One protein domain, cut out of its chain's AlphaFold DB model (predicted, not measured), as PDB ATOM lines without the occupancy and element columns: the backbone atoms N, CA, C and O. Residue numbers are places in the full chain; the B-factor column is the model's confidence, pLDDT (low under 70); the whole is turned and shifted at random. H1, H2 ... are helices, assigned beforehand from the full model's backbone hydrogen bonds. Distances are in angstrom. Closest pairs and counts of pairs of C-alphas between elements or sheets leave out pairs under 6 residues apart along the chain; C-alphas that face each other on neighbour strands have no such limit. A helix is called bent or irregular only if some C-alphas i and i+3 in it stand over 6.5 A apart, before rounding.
ATOM      1  N   GLN A   4     168.469 152.698 126.435       77.38
ATOM      2  CA  GLN A   4     167.951 153.451 127.584       77.38
ATOM      3  C   GLN A   4     166.419 153.529 127.573       77.38
ATOM      4  O   GLN A   4     165.779 153.477 128.622       77.38
ATOM      5  N   GLN A   5     165.805 153.637 126.397       74.88
ATOM      6  CA  GLN A   5     164.360 153.566 126.221       74.88
ATOM      7  C   GLN A   5     163.844 152.177 126.597       74.88
ATOM      8  O   GLN A   5     162.866 152.084 127.336       74.88
ATOM      9  N   LEU A   6     164.514 151.110 126.147       79.12
ATOM     10  CA  LEU A   6     164.161 149.732 126.508       79.12
ATOM     11  C   LEU A   6     164.212 149.522 128.032       79.12
ATOM     12  O   LEU A   6     163.273 148.972 128.602       79.12
ATOM     13  N   GLU A   7     165.257 150.015 128.695       78.50
ATOM     14  CA  GLU A   7     165.424 149.932 130.150       78.50
ATOM     15  C   GLU A   7     164.347 150.727 130.910       78.50
ATOM     16  O   GLU A   7     163.760 150.232 131.874       78.50
ATOM     17  N   ARG A   8     163.996 151.931 130.437       75.88
ATOM     18  CA  ARG A   8     162.890 152.722 131.006       75.88
ATOM     19  C   ARG A   8     161.552 151.997 130.890       75.88
ATOM     20  O   ARG A   8     160.813 151.936 131.870       75.88
ATOM     21  N   TYR A   9     161.240 151.426 129.728       78.62
ATOM     22  CA  TYR A   9     160.009 150.652 129.552       78.62
ATOM     23  C   TYR A   9     160.004 149.378 130.402       78.62
ATOM     24  O   TYR A   9     158.978 149.061 131.005       78.62
ATOM     25  N   ALA A  10     161.142 148.689 130.513       80.75
ATOM     26  CA  ALA A  10     161.283 147.506 131.357       80.75
ATOM     27  C   ALA A  10     161.045 147.822 132.843       80.75
ATOM     28  O   ALA A  10     160.376 147.052 133.526       80.75
ATOM     29  N   ASN A  11     161.502 148.980 133.328       79.00
ATOM     30  CA  ASN A  11     161.271 149.425 134.706       79.00
ATOM     31  C   ASN A  11     159.821 149.871 134.968       79.00
ATOM     32  O   ASN A  11     159.315 149.722 136.081       79.00
ATOM     33  N   LEU A  12     159.127 150.385 133.950       84.56
ATOM     34  CA  LEU A  12     157.729 150.812 134.061       84.56
ATOM     35  C   LEU A  12     156.731 149.657 133.919       84.56
ATOM     36  O   LEU A  12     155.664 149.706 134.530       84.56
ATOM     37  N   ALA A  13     157.051 148.616 133.147       86.38
ATOM     38  CA  ALA A  13     156.130 147.511 132.872       86.38
ATOM     39  C   ALA A  13     155.556 146.846 134.147       86.38
ATOM     40  O   ALA A  13     154.338 146.654 134.210       86.38
ATOM     41  N   PRO A  14     156.341 146.580 135.211       88.19
ATOM     42  CA  PRO A  14     155.809 146.010 136.449       88.19
ATOM     43  C   PRO A  14     154.874 146.958 137.221       88.19
ATOM     44  O   PRO A  14     154.047 146.493 138.005       88.19
ATOM     45  N   CYS A  15     154.910 148.274 136.973       90.31
ATOM     46  CA  CYS A  15     153.959 149.215 137.581       90.31
ATOM     47  C   CYS A  15     152.513 148.933 137.136       90.31
ATOM     48  O   CYS A  15     151.569 149.262 137.855       90.31
ATOM     49  N   PHE A  16     152.317 148.262 135.992       91.56
ATOM     50  CA  PHE A  16     150.999 147.836 135.522       91.56
ATOM     51  C   PHE A  16     150.294 146.885 136.503       91.56
ATOM     52  O   PHE A  16     149.064 146.886 136.580       91.56
ATOM     53  N   PHE A  17     151.040 146.141 137.330       93.19
ATOM     54  CA  PHE A  17     150.445 145.320 138.387       93.19
ATOM     55  C   PHE A  17     149.656 146.154 139.403       93.19
ATOM     56  O   PHE A  17     148.643 145.678 139.909       93.19
ATOM     57  N   ALA A  18     150.010 147.424 139.630       93.12
ATOM     58  CA  ALA A  18     149.200 148.300 140.473       93.12
ATOM     59  C   ALA A  18     147.789 148.471 139.879       93.12
ATOM     60  O   ALA A  18     146.785 148.323 140.574       93.12
ATOM     61  N   VAL A  19     147.699 148.687 138.566       93.38
ATOM     62  CA  VAL A  19     146.420 148.825 137.854       93.38
ATOM     63  C   VAL A  19     145.634 147.514 137.875       93.38
ATOM     64  O   VAL A  19     144.451 147.520 138.214       93.38
ATOM     65  N   ILE A  20     146.282 146.382 137.577       93.00
ATOM     66  CA  ILE A  20     145.631 145.063 137.615       93.00
ATOM     67  C   ILE A  20     145.071 144.785 139.017       93.00
ATOM     68  O   ILE A  20     143.903 144.415 139.151       93.00
ATOM     69  N   GLY A  21     145.860 145.024 140.066       93.06
ATOM     70  CA  GLY A  21     145.430 144.834 141.447       93.06
ATOM     71  C   GLY A  21     144.204 145.677 141.803       93.06
ATOM     72  O   GLY A  21     143.244 145.167 142.384       93.06
ATOM     73  N   VAL A  22     144.171 146.940 141.365       93.50
ATOM     74  CA  VAL A  22     143.007 147.829 141.520       93.50
ATOM     75  C   VAL A  22     141.778 147.289 140.798       93.50
ATOM     76  O   VAL A  22     140.692 147.288 141.376       93.50
ATOM     77  N   VAL A  23     141.924 146.798 139.565       91.31
ATOM     78  CA  VAL A  23     140.810 146.208 138.806       91.31
ATOM     79  C   VAL A  23     140.265 144.975 139.521       91.31
ATOM     80  O   VAL A  23     139.050 144.872 139.698       91.31
ATOM     81  N   PHE A  24     141.138 144.083 139.997       88.88
ATOM     82  CA  PHE A  24     140.744 142.904 140.773       88.88
ATOM     83  C   PHE A  24     139.985 143.295 142.042       88.88
ATOM     84  O   PHE A  24     138.873 142.813 142.262       88.88
ATOM     85  N   MET A  25     140.525 144.226 142.834       91.69
ATOM     86  CA  MET A  25     139.851 144.724 144.035       91.69
ATOM     87  C   MET A  25     138.512 145.390 143.700       91.69
ATOM     88  O   MET A  25     137.526 145.178 144.396       91.69
ATOM     89  N   ALA A  26     138.427 146.188 142.634       88.31
ATOM     90  CA  ALA A  26     137.212 146.916 142.273       88.31
ATOM     91  C   ALA A  26     136.116 146.012 141.689       88.31
ATOM     92  O   ALA A  26     134.926 146.302 141.847       88.31
ATOM     93  N   LYS A  27     136.503 144.926 141.011       85.12
ATOM     94  CA  LYS A  27     135.602 144.015 140.293       85.12
ATOM     95  C   LYS A  27     135.395 142.668 140.995       85.12
ATOM     96  O   LYS A  27     134.637 141.844 140.498       85.12
ATOM     97  N   CYS A  28     135.965 142.449 142.177       82.00
ATOM     98  CA  CYS A  28     135.851 141.182 142.906       82.00
ATOM     99  C   CYS A  28     134.396 140.722 143.149       82.00
ATOM    100  O   CYS A  28     134.120 139.532 143.078       82.00
ATOM    101  N   LYS A  29     133.444 141.648 143.362       74.56
ATOM    102  CA  LYS A  29     132.009 141.320 143.514       74.56
ATOM    103  C   LYS A  29     131.336 140.839 142.234       74.56
ATOM    104  O   LYS A  29     130.323 140.158 142.306       74.56
ATOM    105  N   VAL A  30     131.856 141.233 141.073       69.31
ATOM    106  CA  VAL A  30     131.217 140.971 139.777       69.31
ATOM    107  C   VAL A  30     131.768 139.728 139.077       69.31
ATOM    108  O   VAL A  30     131.257 139.349 138.025       69.31
ATOM    109  N   ALA A  31     132.755 139.052 139.675       66.94
ATOM    110  CA  ALA A  31     133.352 137.824 139.144       66.94
ATOM    111  C   ALA A  31     132.327 136.692 138.906       66.94
ATOM    112  O   ALA A  31     132.553 135.808 138.086       66.94
ATOM    113  N   TRP A  32     131.174 136.751 139.575       62.81
ATOM    114  CA  TRP A  32     130.110 135.745 139.514       62.81
ATOM    115  C   TRP A  32     129.117 135.928 138.375       62.81
ATOM    116  O   TRP A  32     128.468 134.957 137.994       62.81
ATOM    117  N   HIS A  33     128.978 137.141 137.827       61.34
ATOM    118  CA  HIS A  33     127.952 137.422 136.815       61.34
ATOM    119  C   HIS A  33     128.027 136.485 135.604       61.34
ATOM    120  O   HIS A  33     126.984 135.981 135.196       61.34
ATOM    121  N   PRO A  34     129.209 136.160 135.046       59.28
ATOM    122  CA  PRO A  34     129.287 135.227 133.926       59.28
ATOM    123  C   PRO A  34     128.839 133.806 134.288       59.28
ATOM    124  O   PRO A  34     128.291 133.112 133.437       59.28
ATOM    125  N   ILE A  35     129.064 133.374 135.535       58.03
ATOM    126  CA  ILE A  35     128.661 132.048 136.025       58.03
ATOM    127  C   ILE A  35     127.142 132.015 136.188       58.03
ATOM    128  O   ILE A  35     126.496 131.140 135.620       58.03
ATOM    129  N   LEU A  36     126.573 133.016 136.862       53.84
ATOM    130  CA  LEU A  36     125.126 133.165 137.048       53.84
ATOM    131  C   LEU A  36     124.370 133.277 135.715       53.84
ATOM    132  O   LEU A  36     123.288 132.715 135.566       53.84
ATOM    133  N   ASN A  37     124.964 133.946 134.722       50.81
ATOM    134  CA  ASN A  37     124.368 134.104 133.394       50.81
ATOM    135  C   ASN A  37     124.441 132.823 132.543       50.81
ATOM    136  O   ASN A  37     123.580 132.613 131.691       50.81
ATOM    137  N   LYS A  38     125.451 131.963 132.745       52.91
ATOM    138  CA  LYS A  38     125.656 130.736 131.948       52.91
ATOM    139  C   LYS A  38     124.936 129.511 132.498       52.91
ATOM    140  O   LYS A  38     124.574 128.637 131.719       52.91
ATOM    141  N   THR A  39     124.718 129.423 133.807       52.47
ATOM    142  CA  THR A  39     124.089 128.245 134.430       52.47
ATOM    143  C   THR A  39     122.576 128.164 134.201       52.47
ATOM    144  O   THR A  39     121.938 127.238 134.689       52.47
ATOM    145  N   GLY A  40     121.972 129.104 133.462       45.09
ATOM    146  CA  GLY A  40     120.541 129.067 133.148       45.09
ATOM    147  C   GLY A  40     119.637 129.378 134.341       45.09
ATOM    148  O   GLY A  40     118.439 129.101 134.282       45.09
ATOM    149  N   TRP A  41     120.177 129.988 135.402       45.62
ATOM    150  CA  TRP A  41     119.419 130.510 136.539       45.62
ATOM    151  C   TRP A  41     118.647 131.760 136.072       45.62
ATOM    152  O   TRP A  41     118.976 132.891 136.418       45.62
ATOM    153  N   LYS A  42     117.645 131.560 135.200       43.44
ATOM    154  CA  LYS A  42     116.695 132.574 134.705       43.44
ATOM    155  C   LYS A  42     116.274 133.446 135.876       43.44
ATOM    156  O   LYS A  42     115.850 132.841 136.836       43.44
ATOM    157  N   LYS A  43     116.370 134.780 135.791       45.00
ATOM    158  CA  LYS A  43     115.895 135.836 136.730       45.00
ATOM    159  C   LYS A  43     115.396 135.416 138.135       45.00
ATOM    160  O   LYS A  43     115.918 135.925 139.118       45.00
ATOM    161  N   ASP A  44     114.444 134.495 138.243       44.12
ATOM    162  CA  ASP A  44     114.016 133.828 139.481       44.12
ATOM    163  C   ASP A  44     115.128 133.028 140.205       44.12
ATOM    164  O   ASP A  44     115.149 132.981 141.427       44.12
ATOM    165  N   GLY A  45     116.090 132.442 139.490       44.66
ATOM    166  CA  GLY A  45     117.251 131.737 140.030       44.66
ATOM    167  C   GLY A  45     118.286 132.683 140.636       44.66
ATOM    168  O   GLY A  45     118.753 132.431 141.736       44.66
ATOM    169  N   VAL A  46     118.602 133.814 139.999       46.84
ATOM    170  CA  VAL A  46     119.453 134.844 140.633       46.84
ATOM    171  C   VAL A  46     118.797 135.357 141.919       46.84
ATOM    172  O   VAL A  46     119.486 135.524 142.922       46.84
ATOM    173  N   PHE A  47     117.466 135.505 141.915       44.94
ATOM    174  CA  PHE A  47     116.673 135.863 143.092       44.94
ATOM    175  C   PHE A  47     116.706 134.771 144.179       44.94
ATOM    176  O   PHE A  47     116.923 135.069 145.354       44.94
ATOM    177  N   ALA A  48     116.572 133.500 143.793       48.28
ATOM    178  CA  ALA A  48     116.674 132.347 144.687       48.28
ATOM    179  C   ALA A  48     118.094 132.170 145.258       48.28
ATOM    180  O   ALA A  48     118.235 131.911 146.445       48.28
ATOM    181  N   CYS A  49     119.142 132.394 144.460       52.09
ATOM    182  CA  CYS A  49     120.545 132.433 144.887       52.09
ATOM    183  C   CYS A  49     120.807 133.581 145.855       52.09
ATOM    184  O   CYS A  49     121.517 133.405 146.839       52.09
ATOM    185  N   SER A  50     120.250 134.766 145.586       53.16
ATOM    186  CA  SER A  50     120.346 135.877 146.525       53.16
ATOM    187  C   SER A  50     119.575 135.587 147.811       53.16
ATOM    188  O   SER A  50     120.008 136.013 148.866       53.16
ATOM    189  N   ALA A  51     118.496 134.804 147.777       54.84
ATOM    190  CA  ALA A  51     117.804 134.351 148.982       54.84
ATOM    191  C   ALA A  51     118.499 133.158 149.682       54.84
ATOM    192  O   ALA A  51     118.241 132.908 150.861       54.84
ATOM    193  N   ASP A  52     119.389 132.437 148.992       62.41
ATOM    194  CA  ASP A  52     120.132 131.300 149.532       62.41
ATOM    195  C   ASP A  52     121.348 131.763 150.346       62.41
ATOM    196  O   ASP A  52     122.387 132.198 149.836       62.41
ATOM    197  N   SER A  53     121.225 131.601 151.663       64.25
ATOM    198  CA  SER A  53     122.281 131.903 152.628       64.25
ATOM    199  C   SER A  53     123.612 131.183 152.354       64.25
ATOM    200  O   SER A  53     124.670 131.726 152.683       64.25
ATOM    201  N   VAL A  54     123.597 129.993 151.742       68.62
ATOM    202  CA  VAL A  54     124.802 129.215 151.422       68.62
ATOM    203  C   VAL A  54     125.514 129.813 150.216       68.62
ATOM    204  O   VAL A  54     126.730 130.026 150.267       68.62
ATOM    205  N   PHE A  55     124.768 130.149 149.161       71.06
ATOM    206  CA  PHE A  55     125.320 130.815 147.983       71.06
ATOM    207  C   PHE A  55     125.934 132.169 148.347       71.06
ATOM    208  O   PHE A  55     127.073 132.441 147.970       71.06
ATOM    209  N   LEU A  56     125.236 132.992 149.137       69.31
ATOM    210  CA  LEU A  56     125.754 134.289 149.580       69.31
ATOM    211  C   LEU A  56     127.061 134.162 150.370       69.31
ATOM    212  O   LEU A  56     127.988 134.946 150.154       69.31
ATOM    213  N   ARG A  57     127.168 133.167 151.260       70.50
ATOM    214  CA  ARG A  57     128.399 132.899 152.020       70.50
ATOM    215  C   ARG A  57     129.555 132.516 151.098       70.50
ATOM    216  O   ARG A  57     130.638 133.086 151.222       70.50
ATOM    217  N   TRP A  58     129.323 131.616 150.144       75.19
ATOM    218  CA  TRP A  58     130.331 131.208 149.158       75.19
ATOM    219  C   TRP A  58     130.761 132.351 148.240       75.19
ATOM    220  O   TRP A  58     131.958 132.600 148.071       75.19
ATOM    221  N   ALA A  59     129.790 133.080 147.691       75.31
ATOM    222  CA  ALA A  59     130.033 134.232 146.835       75.31
ATOM    223  C   ALA A  59     130.838 135.303 147.580       75.31
ATOM    224  O   ALA A  59     131.774 135.895 147.035       75.31
ATOM    225  N   SER A  60     130.519 135.518 148.856       75.06
ATOM    226  CA  SER A  60     131.238 136.467 149.689       75.06
ATOM    227  C   SER A  60     132.656 136.015 150.033       75.06
ATOM    228  O   SER A  60     133.566 136.843 149.998       75.06
ATOM    229  N   LEU A  61     132.869 134.728 150.325       78.81
ATOM    230  CA  LEU A  61     134.195 134.181 150.620       78.81
ATOM    231  C   LEU A  61     135.139 134.342 149.427       78.81
ATOM    232  O   LEU A  61     136.229 134.892 149.555       78.81
ATOM    233  N   VAL A  62     134.711 133.917 148.245       80.75
ATOM    234  CA  VAL A  62     135.572 133.967 147.060       80.75
ATOM    235  C   VAL A  62     135.764 135.407 146.568       80.75
ATOM    236  O   VAL A  62     136.855 135.761 146.124       80.75
ATOM    237  N   SER A  63     134.775 136.294 146.727       83.69
ATOM    238  CA  SER A  63     134.979 137.726 146.450       83.69
ATOM    239  C   SER A  63     135.994 138.359 147.396       83.69
ATOM    240  O   SER A  63     136.787 139.200 146.970       83.69
ATOM    241  N   HIS A  64     136.004 137.941 148.665       84.88
ATOM    242  CA  HIS A  64     137.043 138.328 149.611       84.88
ATOM    243  C   HIS A  64     138.417 137.825 149.156       84.88
ATOM    244  O   HIS A  64     139.364 138.610 149.125       84.88
ATOM    245  N   THR A  65     138.526 136.572 148.710       84.81
ATOM    246  CA  THR A  65     139.773 136.029 148.153       84.81
ATOM    247  C   THR A  65     140.264 136.842 146.952       84.81
ATOM    248  O   THR A  65     141.429 137.232 146.924       84.81
ATOM    249  N   PHE A  66     139.388 137.185 145.999       87.75
ATOM    250  CA  PHE A  66     139.748 138.044 144.862       87.75
ATOM    251  C   PHE A  66     140.208 139.437 145.292       87.75
ATOM    252  O   PHE A  66     141.127 139.991 144.689       87.75
ATOM    253  N   PHE A  67     139.599 139.998 146.336       89.00
ATOM    254  CA  PHE A  67     140.027 141.275 146.892       89.00
ATOM    255  C   PHE A  67     141.438 141.185 147.488       89.00
ATOM    256  O   PHE A  67     142.271 142.037 147.196       89.00
ATOM    257  N   ILE A  68     141.736 140.138 148.265       87.88
ATOM    258  CA  ILE A  68     143.071 139.926 148.844       87.88
ATOM    259  C   ILE A  68     144.120 139.668 147.758       87.88
ATOM    260  O   ILE A  68     145.189 140.270 147.799       87.88
ATOM    261  N   ILE A  69     143.811 138.847 146.750       89.62
ATOM    262  CA  ILE A  69     144.691 138.642 145.589       89.62
ATOM    263  C   ILE A  69     144.956 139.977 144.884       89.62
ATOM    264  O   ILE A  69     146.106 140.307 144.600       89.62
ATOM    265  N   GLY A  70     143.911 140.778 144.658       91.81
ATOM    266  CA  GLY A  70     144.041 142.115 144.088       91.81
ATOM    267  C   GLY A  70     144.939 143.030 144.926       91.81
ATOM    268  O   GLY A  70     145.779 143.726 144.362       91.81
ATOM    269  N   ALA A  71     144.828 142.983 146.256       91.44
ATOM    270  CA  ALA A  71     145.681 143.746 147.165       91.44
ATOM    271  C   ALA A  71     147.154 143.300 147.107       91.44
ATOM    272  O   ALA A  71     148.044 144.146 147.106       91.44
ATOM    273  N   VAL A  72     147.429 141.995 146.992       90.56
ATOM    274  CA  VAL A  72     148.798 141.467 146.829       90.56
ATOM    275  C   VAL A  72     149.400 141.890 145.486       90.56
ATOM    276  O   VAL A  72     150.525 142.388 145.444       90.56
ATOM    277  N   ILE A  73     148.645 141.757 144.390       93.44
ATOM    278  CA  ILE A  73     149.081 142.203 143.056       93.44
ATOM    279  C   ILE A  73     149.333 143.719 143.060       93.44
ATOM    280  O   ILE A  73     150.340 144.186 142.526       93.44
ATOM    281  N   PHE A  74     148.459 144.483 143.717       94.81
ATOM    282  CA  PHE A  74     148.632 145.919 143.898       94.81
ATOM    283  C   PHE A  74     149.896 146.251 144.696       94.81
ATOM    284  O   PHE A  74     150.664 147.108 144.269       94.81
ATOM    285  N   GLY A  75     150.161 145.542 145.797       92.38
ATOM    286  CA  GLY A  75     151.385 145.687 146.587       92.38
ATOM    287  C   GLY A  75     152.655 145.457 145.763       92.38
ATOM    288  O   GLY A  75     153.587 146.252 145.850       92.38
ATOM    289  N   ASN A  76     152.669 144.448 144.886       92.25
ATOM    290  CA  ASN A  76     153.777 144.234 143.945       92.25
ATOM    291  C   ASN A  76     153.939 145.404 142.960       92.25
ATOM    292  O   ASN A  76     155.057 145.817 142.661       92.25
ATOM    293  N   GLY A  77     152.829 145.981 142.492       93.69
ATOM    294  CA  GLY A  77     152.847 147.198 141.681       93.69
ATOM    295  C   GLY A  77     153.391 148.418 142.430       93.69
ATOM    296  O   GLY A  77     154.173 149.176 141.869       93.69
ATOM    297  N   ILE A  78     153.036 148.586 143.707       94.88
ATOM    298  CA  ILE A  78     153.591 149.636 144.576       94.88
ATOM    299  C   ILE A  78     155.097 149.445 144.763       94.88
ATOM    300  O   ILE A  78     155.844 150.420 144.680       94.88
ATOM    301  N   LEU A  79     155.563 148.207 144.947       93.50
ATOM    302  CA  LEU A  79     156.992 147.906 145.017       93.50
ATOM    303  C   LEU A  79     157.711 148.301 143.713       93.50
ATOM    304  O   LEU A  79     158.747 148.962 143.760       93.50
ATOM    305  N   ALA A  80     157.136 147.987 142.551       92.50
ATOM    306  CA  ALA A  80     157.669 148.428 141.261       92.50
ATOM    307  C   ALA A  80     157.713 149.960 141.119       92.50
ATOM    308  O   ALA A  80     158.735 150.510 140.711       92.50
ATOM    309  N   ILE A  81     156.644 150.659 141.516       93.69
ATOM    310  CA  ILE A  81     156.591 152.128 141.499       93.69
ATOM    311  C   ILE A  81     157.660 152.710 142.429       93.69
ATOM    312  O   ILE A  81     158.322 153.678 142.065       93.69
ATOM    313  N   SER A  82     157.885 152.106 143.599       93.69
ATOM    314  CA  SER A  82     158.919 152.560 144.533       93.69
ATOM    315  C   SER A  82     160.322 152.522 143.913       93.69
ATOM    316  O   SER A  82     161.082 153.475 144.078       93.69
ATOM    317  N   ASN A  83     160.620 151.487 143.118       90.62
ATOM    318  CA  ASN A  83     161.875 151.369 142.380       90.62
ATOM    319  C   ASN A  83     162.016 152.476 141.320       90.62
ATOM    320  O   ASN A  83     163.052 153.127 141.235       90.62
ATOM    321  N   VAL A  84     160.948 152.760 140.565       90.25
ATOM    322  CA  VAL A  84     160.929 153.857 139.575       90.25
ATOM    323  C   VAL A  84     161.102 155.229 140.235       90.25
ATOM    324  O   VAL A  84     161.731 156.119 139.665       90.25
ATOM    325  N   LEU A  85     160.581 155.411 141.451       90.31
ATOM    326  CA  LEU A  85     160.740 156.642 142.231       90.31
ATOM    327  C   LEU A  85     162.133 156.794 142.866       90.31
ATOM    328  O   LEU A  85     162.404 157.850 143.448       90.31
ATOM    329  N   GLY A  86     162.997 155.781 142.740       89.00
ATOM    330  CA  GLY A  86     164.343 155.756 143.314       89.00
ATOM    331  C   GLY A  86     164.357 155.517 144.823       89.00
ATOM    332  O   GLY A  86     165.313 155.900 145.493       89.00
ATOM    333  N   LEU A  87     163.295 154.930 145.383       90.19
ATOM    334  CA  LEU A  87     163.242 154.621 146.808       90.19
ATOM    335  C   LEU A  87     164.093 153.379 147.117       90.19
ATOM    336  O   LEU A  87     164.054 152.404 146.362       90.19
ATOM    337  N   PRO A  88     164.817 153.355 148.253       90.31
ATOM    338  CA  PRO A  88     165.493 152.152 148.720       90.31
ATOM    339  C   PRO A  88     164.525 150.969 148.819       90.31
ATOM    340  O   PRO A  88     163.416 151.108 149.337       90.31
ATOM    341  N   LEU A  89     164.971 149.782 148.397       87.19
ATOM    342  CA  LEU A  89     164.135 148.578 148.312       87.19
ATOM    343  C   LEU A  89     163.386 148.265 149.620       87.19
ATOM    344  O   LEU A  89     162.202 147.937 149.595       87.19
ATOM    345  N   VAL A  90     164.054 148.419 150.768       87.88
ATOM    346  CA  VAL A  90     163.461 148.200 152.101       87.88
ATOM    347  C   VAL A  90     162.262 149.125 152.345       87.88
ATOM    348  O   VAL A  90     161.238 148.688 152.866       87.88
ATOM    349  N   LEU A  91     162.355 150.388 151.920       89.94
ATOM    350  CA  LEU A  91     161.264 151.357 152.043       89.94
ATOM    351  C   LEU A  91     160.159 151.094 151.011       89.94
ATOM    352  O   LEU A  91     158.982 151.249 151.320       89.94
ATOM    353  N   GLY A  92     160.517 150.592 149.828       90.38
ATOM    354  CA  GLY A  92     159.559 150.078 148.850       90.38
ATOM    355  C   GLY A  92     158.697 148.935 149.396       90.38
ATOM    356  O   GLY A  92     157.470 148.963 149.277       90.38
ATOM    357  N   PHE A  93     159.316 147.963 150.074       88.69
ATOM    358  CA  PHE A  93     158.602 146.886 150.771       88.69
ATOM    359  C   PHE A  93     157.725 147.408 151.910       88.69
ATOM    360  O   PHE A  93     156.626 146.892 152.139       88.69
ATOM    361  N   TRP A  94     158.168 148.454 152.607       90.12
ATOM    362  CA  TRP A  94     157.366 149.105 153.636       90.12
ATOM    363  C   TRP A  94     156.094 149.743 153.054       90.12
ATOM    364  O   TRP A  94     154.992 149.499 153.555       90.12
ATOM    365  N   CYS A  95     156.203 150.462 151.931       91.25
ATOM    366  CA  CYS A  95     155.041 150.988 151.208       91.25
ATOM    367  C   CYS A  95     154.111 149.869 150.715       91.25
ATOM    368  O   CYS A  95     152.899 149.938 150.923       91.25
ATOM    369  N   ALA A  96     154.665 148.822 150.095       90.12
ATOM    370  CA  ALA A  96     153.889 147.711 149.549       90.12
ATOM    371  C   ALA A  96     153.110 146.956 150.639       90.12
ATOM    372  O   ALA A  96     151.907 146.721 150.503       90.12
ATOM    373  N   SER A  97     153.770 146.626 151.753       87.88
ATOM    374  CA  SER A  97     153.170 145.882 152.872       87.88
ATOM    375  C   SER A  97     152.089 146.669 153.617       87.88
ATOM    376  O   SER A  97     151.144 146.068 154.134       87.88
ATOM    377  N   SER A  98     152.160 148.004 153.613       87.00
ATOM    378  CA  SER A  98     151.164 148.872 154.255       87.00
ATOM    379  C   SER A  98     149.745 148.670 153.699       87.00
ATOM    380  O   SER A  98     148.773 148.750 154.452       87.00
ATOM    381  N   SER A  99     149.616 148.311 152.415       81.94
ATOM    382  CA  SER A  99     148.326 147.976 151.789       81.94
ATOM    383  C   SER A  99     147.661 146.733 152.407       81.94
ATOM    384  O   SER A  99     146.459 146.716 152.686       81.94
ATOM    385  N   ILE A 100     148.461 145.701 152.688       83.00
ATOM    386  CA  ILE A 100     148.016 144.427 153.265       83.00
ATOM    387  C   ILE A 100     147.708 144.603 154.754       83.00
ATOM    388  O   ILE A 100     146.697 144.108 155.257       83.00
ATOM    389  N   ILE A 101     148.555 145.343 155.463       85.25
ATOM    390  CA  ILE A 101     148.436 145.541 156.909       85.25
ATOM    391  C   ILE A 101     147.212 146.360 157.260       85.25
ATOM    392  O   ILE A 101     146.499 145.992 158.190       85.25
ATOM    393  N   GLN A 102     146.902 147.398 156.484       85.38
ATOM    394  CA  GLN A 102     145.658 148.145 156.642       85.38
ATOM    395  C   GLN A 102     144.442 147.206 156.600       85.38
ATOM    396  O   GLN A 102     143.561 147.298 157.457       85.38
ATOM    397  N   SER A 103     144.422 146.261 155.655       82.69
ATOM    398  CA  SER A 103     143.334 145.287 155.521       82.69
ATOM    399  C   SER A 103     143.277 144.326 156.712       82.69
ATOM    400  O   SER A 103     142.193 144.041 157.219       82.69
ATOM    401  N   ILE A 104     144.425 143.852 157.204       83.75
ATOM    402  CA  ILE A 104     144.500 142.967 158.380       83.75
ATOM    403  C   ILE A 104     144.044 143.684 159.650       83.75
ATOM    404  O   ILE A 104     143.261 143.121 160.418       83.75
ATOM    405  N   MET A 105     144.487 144.922 159.854       83.00
ATOM    406  CA  MET A 105     144.080 145.749 160.989       83.00
ATOM    407  C   MET A 105     142.578 146.021 160.951       83.00
ATOM    408  O   MET A 105     141.906 145.879 161.970       83.00
ATOM    409  N   TYR A 106     142.031 146.312 159.767       85.19
ATOM    410  CA  TYR A 106     140.590 146.455 159.583       85.19
ATOM    411  C   TYR A 106     139.834 145.193 160.025       85.19
ATOM    412  O   TYR A 106     138.921 145.278 160.843       85.19
ATOM    413  N   MET A 107     140.249 144.016 159.546       84.56
ATOM    414  CA  MET A 107     139.613 142.746 159.915       84.56
ATOM    415  C   MET A 107     139.728 142.436 161.411       84.56
ATOM    416  O   MET A 107     138.781 141.950 162.026       84.56
ATOM    417  N   ALA A 108     140.870 142.755 162.025       81.75
ATOM    418  CA  ALA A 108     141.096 142.523 163.445       81.75
ATOM    419  C   ALA A 108     140.186 143.378 164.343       81.75
ATOM    420  O   ALA A 108     139.680 142.853 165.342       81.75
ATOM    421  N   VAL A 109     139.982 144.649 163.975       82.94
ATOM    422  CA  VAL A 109     139.169 145.625 164.718       82.94
ATOM    423  C   VAL A 109     137.677 145.396 164.491       82.94
ATOM    424  O   VAL A 109     136.915 145.346 165.450       82.94
ATOM    425  N   PHE A 110     137.257 145.238 163.235       83.19
ATOM    426  CA  PHE A 110     135.837 145.206 162.875       83.19
ATOM    427  C   PHE A 110     135.241 143.798 162.762       83.19
ATOM    428  O   PHE A 110     134.043 143.693 162.515       83.19
ATOM    429  N   LYS A 111     136.041 142.732 162.931       78.56
ATOM    430  CA  LYS A 111     135.587 141.323 162.866       78.56
ATOM    431  C   LYS A 111     134.807 140.997 161.584       78.56
ATOM    432  O   LYS A 111     133.766 140.344 161.579       78.56
ATOM    433  N   GLN A 112     135.290 141.557 160.480       81.25
ATOM    434  CA  GLN A 112     134.713 141.403 159.151       81.25
ATOM    435  C   GLN A 112     135.783 141.636 158.090       81.25
ATOM    436  O   GLN A 112     136.744 142.372 158.320       81.25
ATOM    437  N   SER A 113     135.589 141.081 156.895       82.75
ATOM    438  CA  SER A 113     136.519 141.257 155.781       82.75
ATOM    439  C   SER A 113     136.671 142.742 155.381       82.75
ATOM    440  O   SER A 113     135.791 143.557 155.674       82.75
ATOM    441  N   PRO A 114     137.714 143.133 154.617       81.25
ATOM    442  CA  PRO A 114     137.914 144.524 154.174       81.25
ATOM    443  C   PRO A 114     136.744 145.087 153.346       81.25
ATOM    444  O   PRO A 114     136.560 146.304 153.231       81.25
ATOM    445  N   MET A 115     135.941 144.185 152.784       81.12
ATOM    446  CA  MET A 115     134.751 144.466 151.990       81.12
ATOM    447  C   MET A 115     133.438 144.349 152.784       81.12
ATOM    448  O   MET A 115     132.385 144.530 152.183       81.12
ATOM    449  N   GLY A 116     133.482 144.098 154.099       73.94
ATOM    450  CA  GLY A 116     132.304 144.029 154.980       73.94
ATOM    451  C   GLY A 116     131.630 142.670 155.039       73.94
ATOM    452  O   GLY A 116     130.447 142.584 155.355       73.94
ATOM    453  N   THR A 117     132.345 141.609 154.669       74.44
ATOM    454  CA  THR A 117     131.831 140.253 154.841       74.44
ATOM    455  C   THR A 117     131.914 139.890 156.316       74.44
ATOM    456  O   THR A 117     133.023 139.862 156.854       74.44
ATOM    457  N   PRO A 118     130.785 139.599 156.961       66.12
ATOM    458  CA  PRO A 118     130.774 139.125 158.338       66.12
ATOM    459  C   PRO A 118     131.508 137.788 158.490       66.12
ATOM    460  O   PRO A 118     131.634 137.041 157.522       66.12
ATOM    461  N   ASP A 119     131.926 137.456 159.707       68.19
ATOM    462  CA  ASP A 119     132.439 136.120 160.054       68.19
ATOM    463  C   ASP A 119     133.756 135.745 159.325       68.19
ATOM    464  O   ASP A 119     134.218 134.606 159.376       68.19
ATOM    465  N   ILE A 120     134.396 136.722 158.666       73.06
ATOM    466  CA  ILE A 120     135.756 136.639 158.121       73.06
ATOM    467  C   ILE A 120     136.643 137.560 158.954       73.06
ATOM    468  O   ILE A 120     136.822 138.740 158.647       73.06
ATOM    469  N   ASP A 121     137.231 137.003 160.006       67.44
ATOM    470  CA  ASP A 121     138.029 137.777 160.958       67.44
ATOM    471  C   ASP A 121     139.450 138.072 160.478       67.44
ATOM    472  O   ASP A 121     140.179 138.792 161.161       67.44
ATOM    473  N   GLY A 122     139.860 137.532 159.327       72.00
ATOM    474  CA  GLY A 122     141.205 137.647 158.758       72.00
ATOM    475  C   GLY A 122     142.095 136.425 159.021       72.00
ATOM    476  O   GLY A 122     141.606 135.406 159.509       72.00
ATOM    477  N   PRO A 123     143.407 136.503 158.721       73.44
ATOM    478  CA  PRO A 123     144.338 135.374 158.841       73.44
ATOM    479  C   PRO A 123     144.368 134.761 160.252       73.44
ATOM    480  O   PRO A 123     143.991 135.442 161.208       73.44
ATOM    481  N   PRO A 124     144.870 133.530 160.444       78.75
ATOM    482  CA  PRO A 124     145.116 132.988 161.780       78.75
ATOM    483  C   PRO A 124     145.968 133.940 162.632       78.75
ATOM    484  O   PRO A 124     146.847 134.628 162.108       78.75
ATOM    485  N   VAL A 125     145.727 133.973 163.948       77.31
ATOM    486  CA  VAL A 125     146.418 134.880 164.888       77.31
ATOM    487  C   VAL A 125     147.947 134.880 164.711       77.31
ATOM    488  O   VAL A 125     148.498 135.978 164.608       77.31
ATOM    489  N   PRO A 126     148.640 133.727 164.563       78.44
ATOM    490  CA  PRO A 126     150.090 133.719 164.358       78.44
ATOM    491  C   PRO A 126     150.536 134.533 163.138       78.44
ATOM    492  O   PRO A 126     151.500 135.291 163.215       78.44
ATOM    493  N   ALA A 127     149.796 134.453 162.028       78.38
ATOM    494  CA  ALA A 127     150.117 135.200 160.815       78.38
ATOM    495  C   ALA A 127     149.948 136.714 161.015       78.38
ATOM    496  O   ALA A 127     150.776 137.490 160.544       78.38
ATOM    497  N   ARG A 128     148.919 137.150 161.756       77.81
ATOM    498  CA  ARG A 128     148.721 138.581 162.064       77.81
ATOM    499  C   ARG A 128     149.862 139.139 162.902       77.81
ATOM    500  O   ARG A 128     150.333 140.233 162.611       77.81
ATOM    501  N   VAL A 129     150.300 138.386 163.912       79.88
ATOM    502  CA  VAL A 129     151.398 138.788 164.801       79.88
ATOM    503  C   VAL A 129     152.693 138.939 164.011       79.88
ATOM    504  O   VAL A 129     153.349 139.968 164.130       79.88
ATOM    505  N   VAL A 130     153.025 137.969 163.153       80.75
ATOM    506  CA  VAL A 130     154.233 138.034 162.315       80.75
ATOM    507  C   VAL A 130     154.182 139.233 161.370       80.75
ATOM    508  O   VAL A 130     155.137 140.000 161.303       80.75
ATOM    509  N   ILE A 131     153.058 139.443 160.680       80.12
ATOM    510  CA  ILE A 131     152.907 140.556 159.734       80.12
ATOM    511  C   ILE A 131     153.010 141.915 160.447       80.12
ATOM    512  O   ILE A 131     153.702 142.812 159.963       80.12
ATOM    513  N   ALA A 132     152.371 142.064 161.611       80.62
ATOM    514  CA  ALA A 132     152.469 143.278 162.415       80.62
ATOM    515  C   ALA A 132     153.902 143.511 162.924       80.62
ATOM    516  O   ALA A 132     154.410 144.625 162.820       80.62
ATOM    517  N   ALA A 133     154.575 142.466 163.413       82.44
ATOM    518  CA  ALA A 133     155.951 142.551 163.894       82.44
ATOM    519  C   ALA A 133     156.914 142.992 162.783       82.44
ATOM    520  O   ALA A 133     157.682 143.931 162.982       82.44
ATOM    521  N   VAL A 134     156.829 142.386 161.593       80.94
ATOM    522  CA  VAL A 134     157.658 142.763 160.435       80.94
ATOM    523  C   VAL A 134     157.463 144.237 160.082       80.94
ATOM    524  O   VAL A 134     158.437 144.954 159.843       80.94
ATOM    525  N   TRP A 135     156.229 144.733 160.105       85.94
ATOM    526  CA  TRP A 135     155.962 146.134 159.792       85.94
ATOM    527  C   TRP A 135     156.446 147.103 160.866       85.94
ATOM    528  O   TRP A 135     157.007 148.145 160.529       85.94
ATOM    529  N   ILE A 136     156.298 146.749 162.146       86.69
ATOM    530  CA  ILE A 136     156.837 147.531 163.267       86.69
ATOM    531  C   ILE A 136     158.361 147.617 163.161       86.69
ATOM    532  O   ILE A 136     158.910 148.710 163.258       86.69
ATOM    533  N   ILE A 137     159.041 146.497 162.896       87.44
ATOM    534  CA  ILE A 137     160.501 146.458 162.726       87.44
ATOM    535  C   ILE A 137     160.926 147.323 161.538       87.44
ATOM    536  O   ILE A 137     161.866 148.103 161.653       87.44
ATOM    537  N   THR A 138     160.213 147.240 160.414       86.25
ATOM    538  CA  THR A 138     160.536 148.039 159.221       86.25
ATOM    539  C   THR A 138     160.330 149.537 159.476       86.25
ATOM    540  O   THR A 138     161.158 150.356 159.081       86.25
ATOM    541  N   THR A 139     159.278 149.892 160.218       89.56
ATOM    542  CA  THR A 139     159.001 151.270 160.649       89.56
ATOM    543  C   THR A 139     160.082 151.782 161.602       89.56
ATOM    544  O   THR A 139     160.619 152.870 161.405       89.56
ATOM    545  N   ALA A 140     160.455 150.988 162.609       90.44
ATOM    546  CA  ALA A 140     161.517 151.330 163.549       90.44
ATOM    547  C   ALA A 140     162.867 151.495 162.836       90.44
ATOM    548  O   ALA A 140     163.593 152.446 163.113       90.44
ATOM    549  N   ASN A 141     163.170 150.623 161.870       89.69
ATOM    550  CA  ASN A 141     164.375 150.715 161.053       89.69
ATOM    551  C   ASN A 141     164.435 152.033 160.269       89.69
ATOM    552  O   ASN A 141     165.493 152.657 160.230       89.69
ATOM    553  N   TYR A 142     163.317 152.476 159.684       90.00
ATOM    554  CA  TYR A 142     163.257 153.788 159.042       90.00
ATOM    555  C   TYR A 142     163.523 154.911 160.049       90.00
ATOM    556  O   TYR A 142     164.404 155.726 159.807       90.00
ATOM    557  N   ILE A 143     162.825 154.925 161.190       90.81
ATOM    558  CA  ILE A 143     162.934 155.994 162.198       90.81
ATOM    559  C   ILE A 143     164.364 156.118 162.739       90.81
ATOM    560  O   ILE A 143     164.920 157.214 162.757       90.81
ATOM    561  N   VAL A 144     164.969 155.002 163.154       92.88
ATOM    562  CA  VAL A 144     166.313 154.986 163.756       92.88
ATOM    563  C   VAL A 144     167.375 155.401 162.740       92.88
ATOM    564  O   VAL A 144     168.275 156.171 163.065       92.88
ATOM    565  N   ASN A 145     167.252 154.932 161.498       91.56
ATOM    566  CA  ASN A 145     168.251 155.175 160.460       91.56
ATOM    567  C   ASN A 145     167.918 156.364 159.546       91.56
ATOM    568  O   ASN A 145     168.604 156.591 158.547       91.56
ATOM    569  N   ARG A 146     166.891 157.155 159.890       89.38
ATOM    570  CA  ARG A 146     166.433 158.303 159.098       89.38
ATOM    571  C   ARG A 146     167.542 159.324 158.875       89.38
ATOM    572  O   ARG A 146     167.717 159.812 157.769       89.38
ATOM    573  N   ALA A 147     168.295 159.649 159.924       88.81
ATOM    574  CA  ALA A 147     169.347 160.666 159.872       88.81
ATOM    575  C   ALA A 147     170.669 160.168 159.255       88.81
ATOM    576  O   ALA A 147     171.548 160.981 158.972       88.81
ATOM    577  N   THR A 148     170.819 158.854 159.065       90.94
ATOM    578  CA  THR A 148     172.055 158.214 158.599       90.94
ATOM    579  C   THR A 148     171.857 157.595 157.216       90.94
ATOM    580  O   THR A 148     172.206 158.212 156.216       90.94
ATOM    581  N   LEU A 149     171.259 156.403 157.144       86.94
ATOM    582  CA  LEU A 149     171.098 155.618 155.915       86.94
ATOM    583  C   LEU A 149     170.028 156.183 154.973       86.94
ATOM    584  O   LEU A 149     170.105 155.961 153.768       86.94
ATOM    585  N   TYR A 150     169.029 156.890 155.506       89.31
ATOM    586  CA  TYR A 150     167.891 157.395 154.728       89.31
ATOM    587  C   TYR A 150     167.835 158.925 154.646       89.31
ATOM    588  O   TYR A 150     166.777 159.481 154.362       89.31
ATOM    589  N   ARG A 151     168.967 159.611 154.864       87.31
ATOM    590  CA  ARG A 151     169.026 161.082 154.931       87.31
ATOM    591  C   ARG A 151     168.526 161.768 153.659       87.31
ATOM    592  O   ARG A 151     167.871 162.801 153.745       87.31
ATOM    593  N   ASP A 152     168.838 161.184 152.507       89.31
ATOM    594  CA  ASP A 152     168.552 161.766 151.193       89.31
ATOM    595  C   ASP A 152     167.281 161.174 150.551       89.31
ATOM    596  O   ASP A 152     167.002 161.401 149.373       89.31
ATOM    597  N   VAL A 153     166.497 160.395 151.307       91.00
ATOM    598  CA  VAL A 153     165.222 159.857 150.824       91.00
ATOM    599  C   VAL A 153     164.199 160.985 150.715       91.00
ATOM    600  O   VAL A 153     163.945 161.714 151.671       91.00
ATOM    601  N   ASP A 154     163.556 161.094 149.553       92.62
ATOM    602  CA  ASP A 154     162.429 162.002 149.344       92.62
ATOM    603  C   ASP A 154     161.199 161.499 150.124       92.62
ATOM    604  O   ASP A 154     160.451 160.621 149.675       92.62
ATOM    605  N   GLU A 155     160.995 162.066 151.316       91.31
ATOM    606  CA  GLU A 155     159.883 161.731 152.209       91.31
ATOM    607  C   GLU A 155     158.514 161.982 151.554       91.31
ATOM    608  O   GLU A 155     157.555 161.263 151.837       91.31
ATOM    609  N   THR A 156     158.412 162.935 150.619       92.88
ATOM    610  CA  THR A 156     157.154 163.214 149.907       92.88
ATOM    611  C   THR A 156     156.787 162.049 148.995       92.88
ATOM    612  O   THR A 156     155.638 161.603 148.991       92.88
ATOM    613  N   ARG A 157     157.763 161.498 148.260       93.12
ATOM    614  CA  ARG A 157     157.555 160.293 147.436       93.12
ATOM    615  C   ARG A 157     157.242 159.078 148.296       93.12
ATOM    616  O   ARG A 157     156.328 158.326 147.965       93.12
ATOM    617  N   LEU A 158     157.974 158.904 149.395       93.88
ATOM    618  CA  LEU A 158     157.800 157.783 150.314       93.88
ATOM    619  C   LEU A 158     156.397 157.770 150.935       93.88
ATOM    620  O   LEU A 158     155.649 156.802 150.782       93.88
ATOM    621  N   PHE A 159     156.019 158.856 151.610       93.94
ATOM    622  CA  PHE A 159     154.730 158.946 152.290       93.94
ATOM    623  C   PHE A 159     153.569 159.087 151.307       93.94
ATOM    624  O   PHE A 159     152.502 158.533 151.564       93.94
ATOM    625  N   GLY A 160     153.774 159.738 150.158       94.75
ATOM    626  CA  GLY A 160     152.788 159.783 149.080       94.75
ATOM    627  C   GLY A 160     152.473 158.391 148.532       94.75
ATOM    628  O   GLY A 160     151.305 158.012 148.430       94.75
ATOM    629  N   LEU A 161     153.501 157.585 148.253       94.88
ATOM    630  CA  LEU A 161     153.316 156.213 147.784       94.88
ATOM    631  C   LEU A 161     152.675 155.323 148.858       94.88
ATOM    632  O   LEU A 161     151.769 154.546 148.552       94.88
ATOM    633  N   MET A 162     153.092 155.459 150.119       94.00
ATOM    634  CA  MET A 162     152.483 154.733 151.237       94.00
ATOM    635  C   MET A 162     151.009 155.111 151.427       94.00
ATOM    636  O   MET A 162     150.171 154.231 151.615       94.00
ATOM    637  N   ALA A 163     150.670 156.398 151.309       93.69
ATOM    638  CA  ALA A 163     149.293 156.872 151.361       93.69
ATOM    639  C   ALA A 163     148.450 156.235 150.248       93.69
ATOM    640  O   ALA A 163     147.377 155.709 150.533       93.69
ATOM    641  N   VAL A 164     148.943 156.182 149.005       93.06
ATOM    642  CA  VAL A 164     148.264 155.463 147.908       93.06
ATOM    643  C   VAL A 164     148.093 153.978 148.242       93.06
ATOM    644  O   VAL A 164     147.004 153.427 148.061       93.06
ATOM    645  N   GLY A 165     149.138 153.351 148.791       91.69
ATOM    646  CA  GLY A 165     149.129 151.968 149.262       91.69
ATOM    647  C   GLY A 165     148.015 151.673 150.273       91.69
ATOM    648  O   GLY A 165     147.386 150.622 150.210       91.69
ATOM    649  N   VAL A 166     147.741 152.611 151.181       92.06
ATOM    650  CA  VAL A 166     146.757 152.475 152.267       92.06
ATOM    651  C   VAL A 166     145.352 152.893 151.825       92.06
ATOM    652  O   VAL A 166     144.385 152.155 152.027       92.06
ATOM    653  N   PHE A 167     145.215 154.075 151.223       92.88
ATOM    654  CA  PHE A 167     143.915 154.672 150.925       92.88
ATOM    655  C   PHE A 167     143.195 153.982 149.775       92.88
ATOM    656  O   PHE A 167     141.972 153.866 149.823       92.88
ATOM    657  N   LEU A 168     143.910 153.504 148.753       93.12
ATOM    658  CA  LEU A 168     143.257 152.950 147.571       93.12
ATOM    659  C   LEU A 168     142.528 151.626 147.877       93.12
ATOM    660  O   LEU A 168     141.323 151.552 147.611       93.12
ATOM    661  N   PRO A 169     143.151 150.615 148.524       91.94
ATOM    662  CA  PRO A 169     142.429 149.425 148.975       91.94
ATOM    663  C   PRO A 169     141.324 149.765 149.980       91.94
ATOM    664  O   PRO A 169     140.221 149.225 149.883       91.94
ATOM    665  N   ALA A 170     141.571 150.700 150.905       90.75
ATOM    666  CA  ALA A 170     140.580 151.107 151.898       90.75
ATOM    667  C   ALA A 170     139.323 151.717 151.256       90.75
ATOM    668  O   ALA A 170     138.207 151.357 151.640       90.75
ATOM    669  N   ALA A 171     139.490 152.589 150.257       91.25
ATOM    670  CA  ALA A 171     138.400 153.228 149.524       91.25
ATOM    671  C   ALA A 171     137.598 152.214 148.697       91.25
ATOM    672  O   ALA A 171     136.365 152.226 148.721       91.25
ATOM    673  N   ILE A 172     138.275 151.286 148.011       91.06
ATOM    674  CA  ILE A 172     137.601 150.216 147.262       91.06
ATOM    675  C   ILE A 172     136.844 149.289 148.224       91.06
ATOM    676  O   ILE A 172     135.682 148.963 147.984       91.06
ATOM    677  N   GLY A 173     137.466 148.909 149.342       88.50
ATOM    678  CA  GLY A 173     136.824 148.127 150.396       88.50
ATOM    679  C   GLY A 173     135.589 148.830 150.962       88.50
ATOM    680  O   GLY A 173     134.533 148.213 151.076       88.50
ATOM    681  N   ALA A 174     135.671 150.135 151.240       87.25
ATOM    682  CA  ALA A 174     134.541 150.938 151.705       87.25
ATOM    683  C   ALA A 174     133.392 150.979 150.681       87.25
ATOM    684  O   ALA A 174     132.237 150.774 151.049       87.25
ATOM    685  N   LYS A 175     133.700 151.136 149.387       85.94
ATOM    686  CA  LYS A 175     132.708 151.051 148.299       85.94
ATOM    687  C   LYS A 175     132.015 149.686 148.235       85.94
ATOM    688  O   LYS A 175     130.863 149.592 147.819       85.94
ATOM    689  N   HIS A 176     132.709 148.616 148.610       82.31
ATOM    690  CA  HIS A 176     132.112 147.285 148.679       82.31
ATOM    691  C   HIS A 176     131.266 147.079 149.929       82.31
ATOM    692  O   HIS A 176     130.273 146.363 149.847       82.31
ATOM    693  N   ARG A 177     131.613 147.727 151.044       77.62
ATOM    694  CA  ARG A 177     130.850 147.683 152.300       77.62
ATOM    695  C   ARG A 177     129.473 148.325 152.178       77.62
ATOM    696  O   ARG A 177     128.512 147.785 152.706       77.62
ATOM    697  N   THR A 178     129.363 149.429 151.439       62.50
ATOM    698  CA  THR A 178     128.078 150.114 151.201       62.50
ATOM    699  C   THR A 178     127.132 149.337 150.285       62.50
ATOM    700  O   THR A 178     125.954 149.659 150.194       62.50
ATOM    701  N   LYS A 179     127.628 148.297 149.606       57.78
ATOM    702  CA  LYS A 179     126.818 147.369 148.817       57.78
ATOM    703  C   LYS A 179     126.621 146.105 149.642       57.78
ATOM    704  O   LYS A 179     127.506 145.255 149.635       57.78
ATOM    705  N   ASN A 180     125.515 146.011 150.373       52.59
ATOM    706  CA  ASN A 180     125.219 144.945 151.337       52.59
ATOM    707  C   ASN A 180     125.678 143.546 150.866       52.59
ATOM    708  O   ASN A 180     125.210 143.033 149.854       52.59
ATOM    709  N   TRP A 181     126.622 142.937 151.596       51.72
ATOM    710  CA  TRP A 181     126.967 141.507 151.472       51.72
ATOM    711  C   TRP A 181     125.999 140.615 152.241       51.72
ATOM    712  O   TRP A 181     125.760 139.472 151.861       51.72
ATOM    713  N   ARG A 182     125.452 141.146 153.337       46.47
ATOM    714  CA  ARG A 182     124.356 140.528 154.066       46.47
ATOM    715  C   ARG A 182     123.055 141.085 153.513       46.47
ATOM    716  O   ARG A 182     122.732 142.244 153.749       46.47
ATOM    717  N   LEU A 183     122.295 140.236 152.836       42.66
ATOM    718  CA  LEU A 183     120.843 140.323 152.871       42.66
ATOM    719  C   LEU A 183     120.436 140.098 154.325       42.66
ATOM    720  O   LEU A 183     120.294 138.964 154.774       42.66
ATOM    721  N   HIS A 184     120.400 141.177 155.106       34.88
ATOM    722  CA  HIS A 184     120.038 141.074 156.513       34.88
ATOM    723  C   HIS A 184     118.526 140.906 156.671       34.88
ATOM    724  O   HIS A 184     118.083 140.362 157.680       34.88
ATOM    725  N   TYR A 185     117.748 141.268 155.645       35.12
ATOM    726  CA  TYR A 185     116.320 141.015 155.568       35.12
ATOM    727  C   TYR A 185     115.872 140.786 154.115       35.12
ATOM    728  O   TYR A 185     116.437 141.363 153.191       35.12
ATOM    729  N   MET A 186     114.797 140.013 153.898       39.00
ATOM    730  CA  MET A 186     114.191 139.816 152.562       39.00
ATOM    731  C   MET A 186     113.786 141.126 151.852       39.00
ATOM    732  O   MET A 186     113.601 141.128 150.642       39.00
ATOM    733  N   LYS A 187     113.668 142.235 152.591       38.81
ATOM    734  CA  LYS A 187     113.397 143.592 152.081       38.81
ATOM    735  C   LYS A 187     114.596 144.268 151.401       38.81
ATOM    736  O   LYS A 187     114.395 145.284 150.751       38.81
ATOM    737  N   ASP A 188     115.807 143.725 151.544       40.72
ATOM    738  CA  ASP A 188     117.007 144.246 150.871       40.72
ATOM    739  C   ASP A 188     117.264 143.538 149.523       40.72
ATOM    740  O   ASP A 188     118.250 143.828 148.840       40.72
ATOM    741  N   LEU A 189     116.390 142.596 149.134       45.47
ATOM    742  CA  LEU A 189     116.312 142.121 147.755       45.47
ATOM    743  C   LEU A 189     115.730 143.268 146.919       45.47
ATOM    744  O   LEU A 189     114.717 143.834 147.336       45.47
TER     745      LEU A 189
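Overview. This is residues 4 to 189 of the 198 residues of an uncharacterized protein of Micromonas commoda (strain RCC299 / NOUM17 / CCMP2709) (UniProt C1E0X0). Four long helices, H1, H4, H5 and H7, form an elongated bundle with H4 at its core, and H6 packs on H5 at a steep tilt. At the end of the bundle where H4 begins, the short helices H2 and H3 make a small head, with their centres the farthest from the mean of the C-alphas, 24.9 A for H2 and 28.9 A for H3. The printed part has 186 residues with seven named helices, H1 to H7 in chain order, and no named strand; the class is all helix. It is only just loose, close to compact, with a radius of gyration of the C-alphas of 19.5 A, and it spans 64 by 41 by 24 A.

Arrangement. Begin with H1, residues 4 to 30, which touches H4, residues 53 to 84, the hub; look at the closest C-alphas, Ala 18 and Gly 77, 4.0 A apart, at a shallow tilt of 18 degrees, opposite ways. H2, residues 33 to 38, and H3, residues 44 to 51, are close but not clearly touching, with the C-alphas of Leu 36 and Val 46 closest at 6.9 A. H3 and H4 only just touch, and only at the corner by their link, with 3 pairs of C-alphas within 8 A; the closest are Cys 49 and Phe 55, 5.9 A. H4 and H5, residues 89 to 110, form a helical hairpin; H4 touches H5 with residues 71 to 83 alone, closest at the C-alphas of Gly 75 and Ala 96, 4.4 A. H5 and H6, residues 125 to 145, form another hairpin at a steep tilt of 43 degrees, with the C-alphas of Trp 94 and Thr 138 closest at 6.5 A. H7, residues 155 to 177, touches H5 at a shallow tilt of 31 degrees, the same way, with the C-alphas of Cys 95 and Met 162 closest at 4.5 A. H4 and H6 are apart. Every O i to N i+4 pair is within hydrogen-bond range in H2, H3, H4 and H6; H1 has 15 of 23, H5 15 of 18 and H7 18 of 19.

Along the chain. Find C-alpha 4 at (167.951, 153.451, 127.584); from there H1 runs 40.7 A, with a kink of 32 degrees near residue 24, and is irregular, C-alphas 26 and 29 being 7.7 A apart. H4 runs 46.3 A from C-alpha 53 at (122.281, 131.903, 152.628). H5 runs 32.0 A, with a kink of 35 degrees near residue 99. H6 runs 30.1 A, and H7 32.3 A to C-alpha 177 at (130.850, 147.683, 152.300).

Size, cuts and confidence. The two C-alphas farthest apart, Asp 44 and Thr 148, are 65.8 A apart. The printed part has no cut, and the link from H5 to H6 is long. Look for pLDDT under 70 at residues 30 to 54, 56, 118 to 119, 121 and 178 to 189.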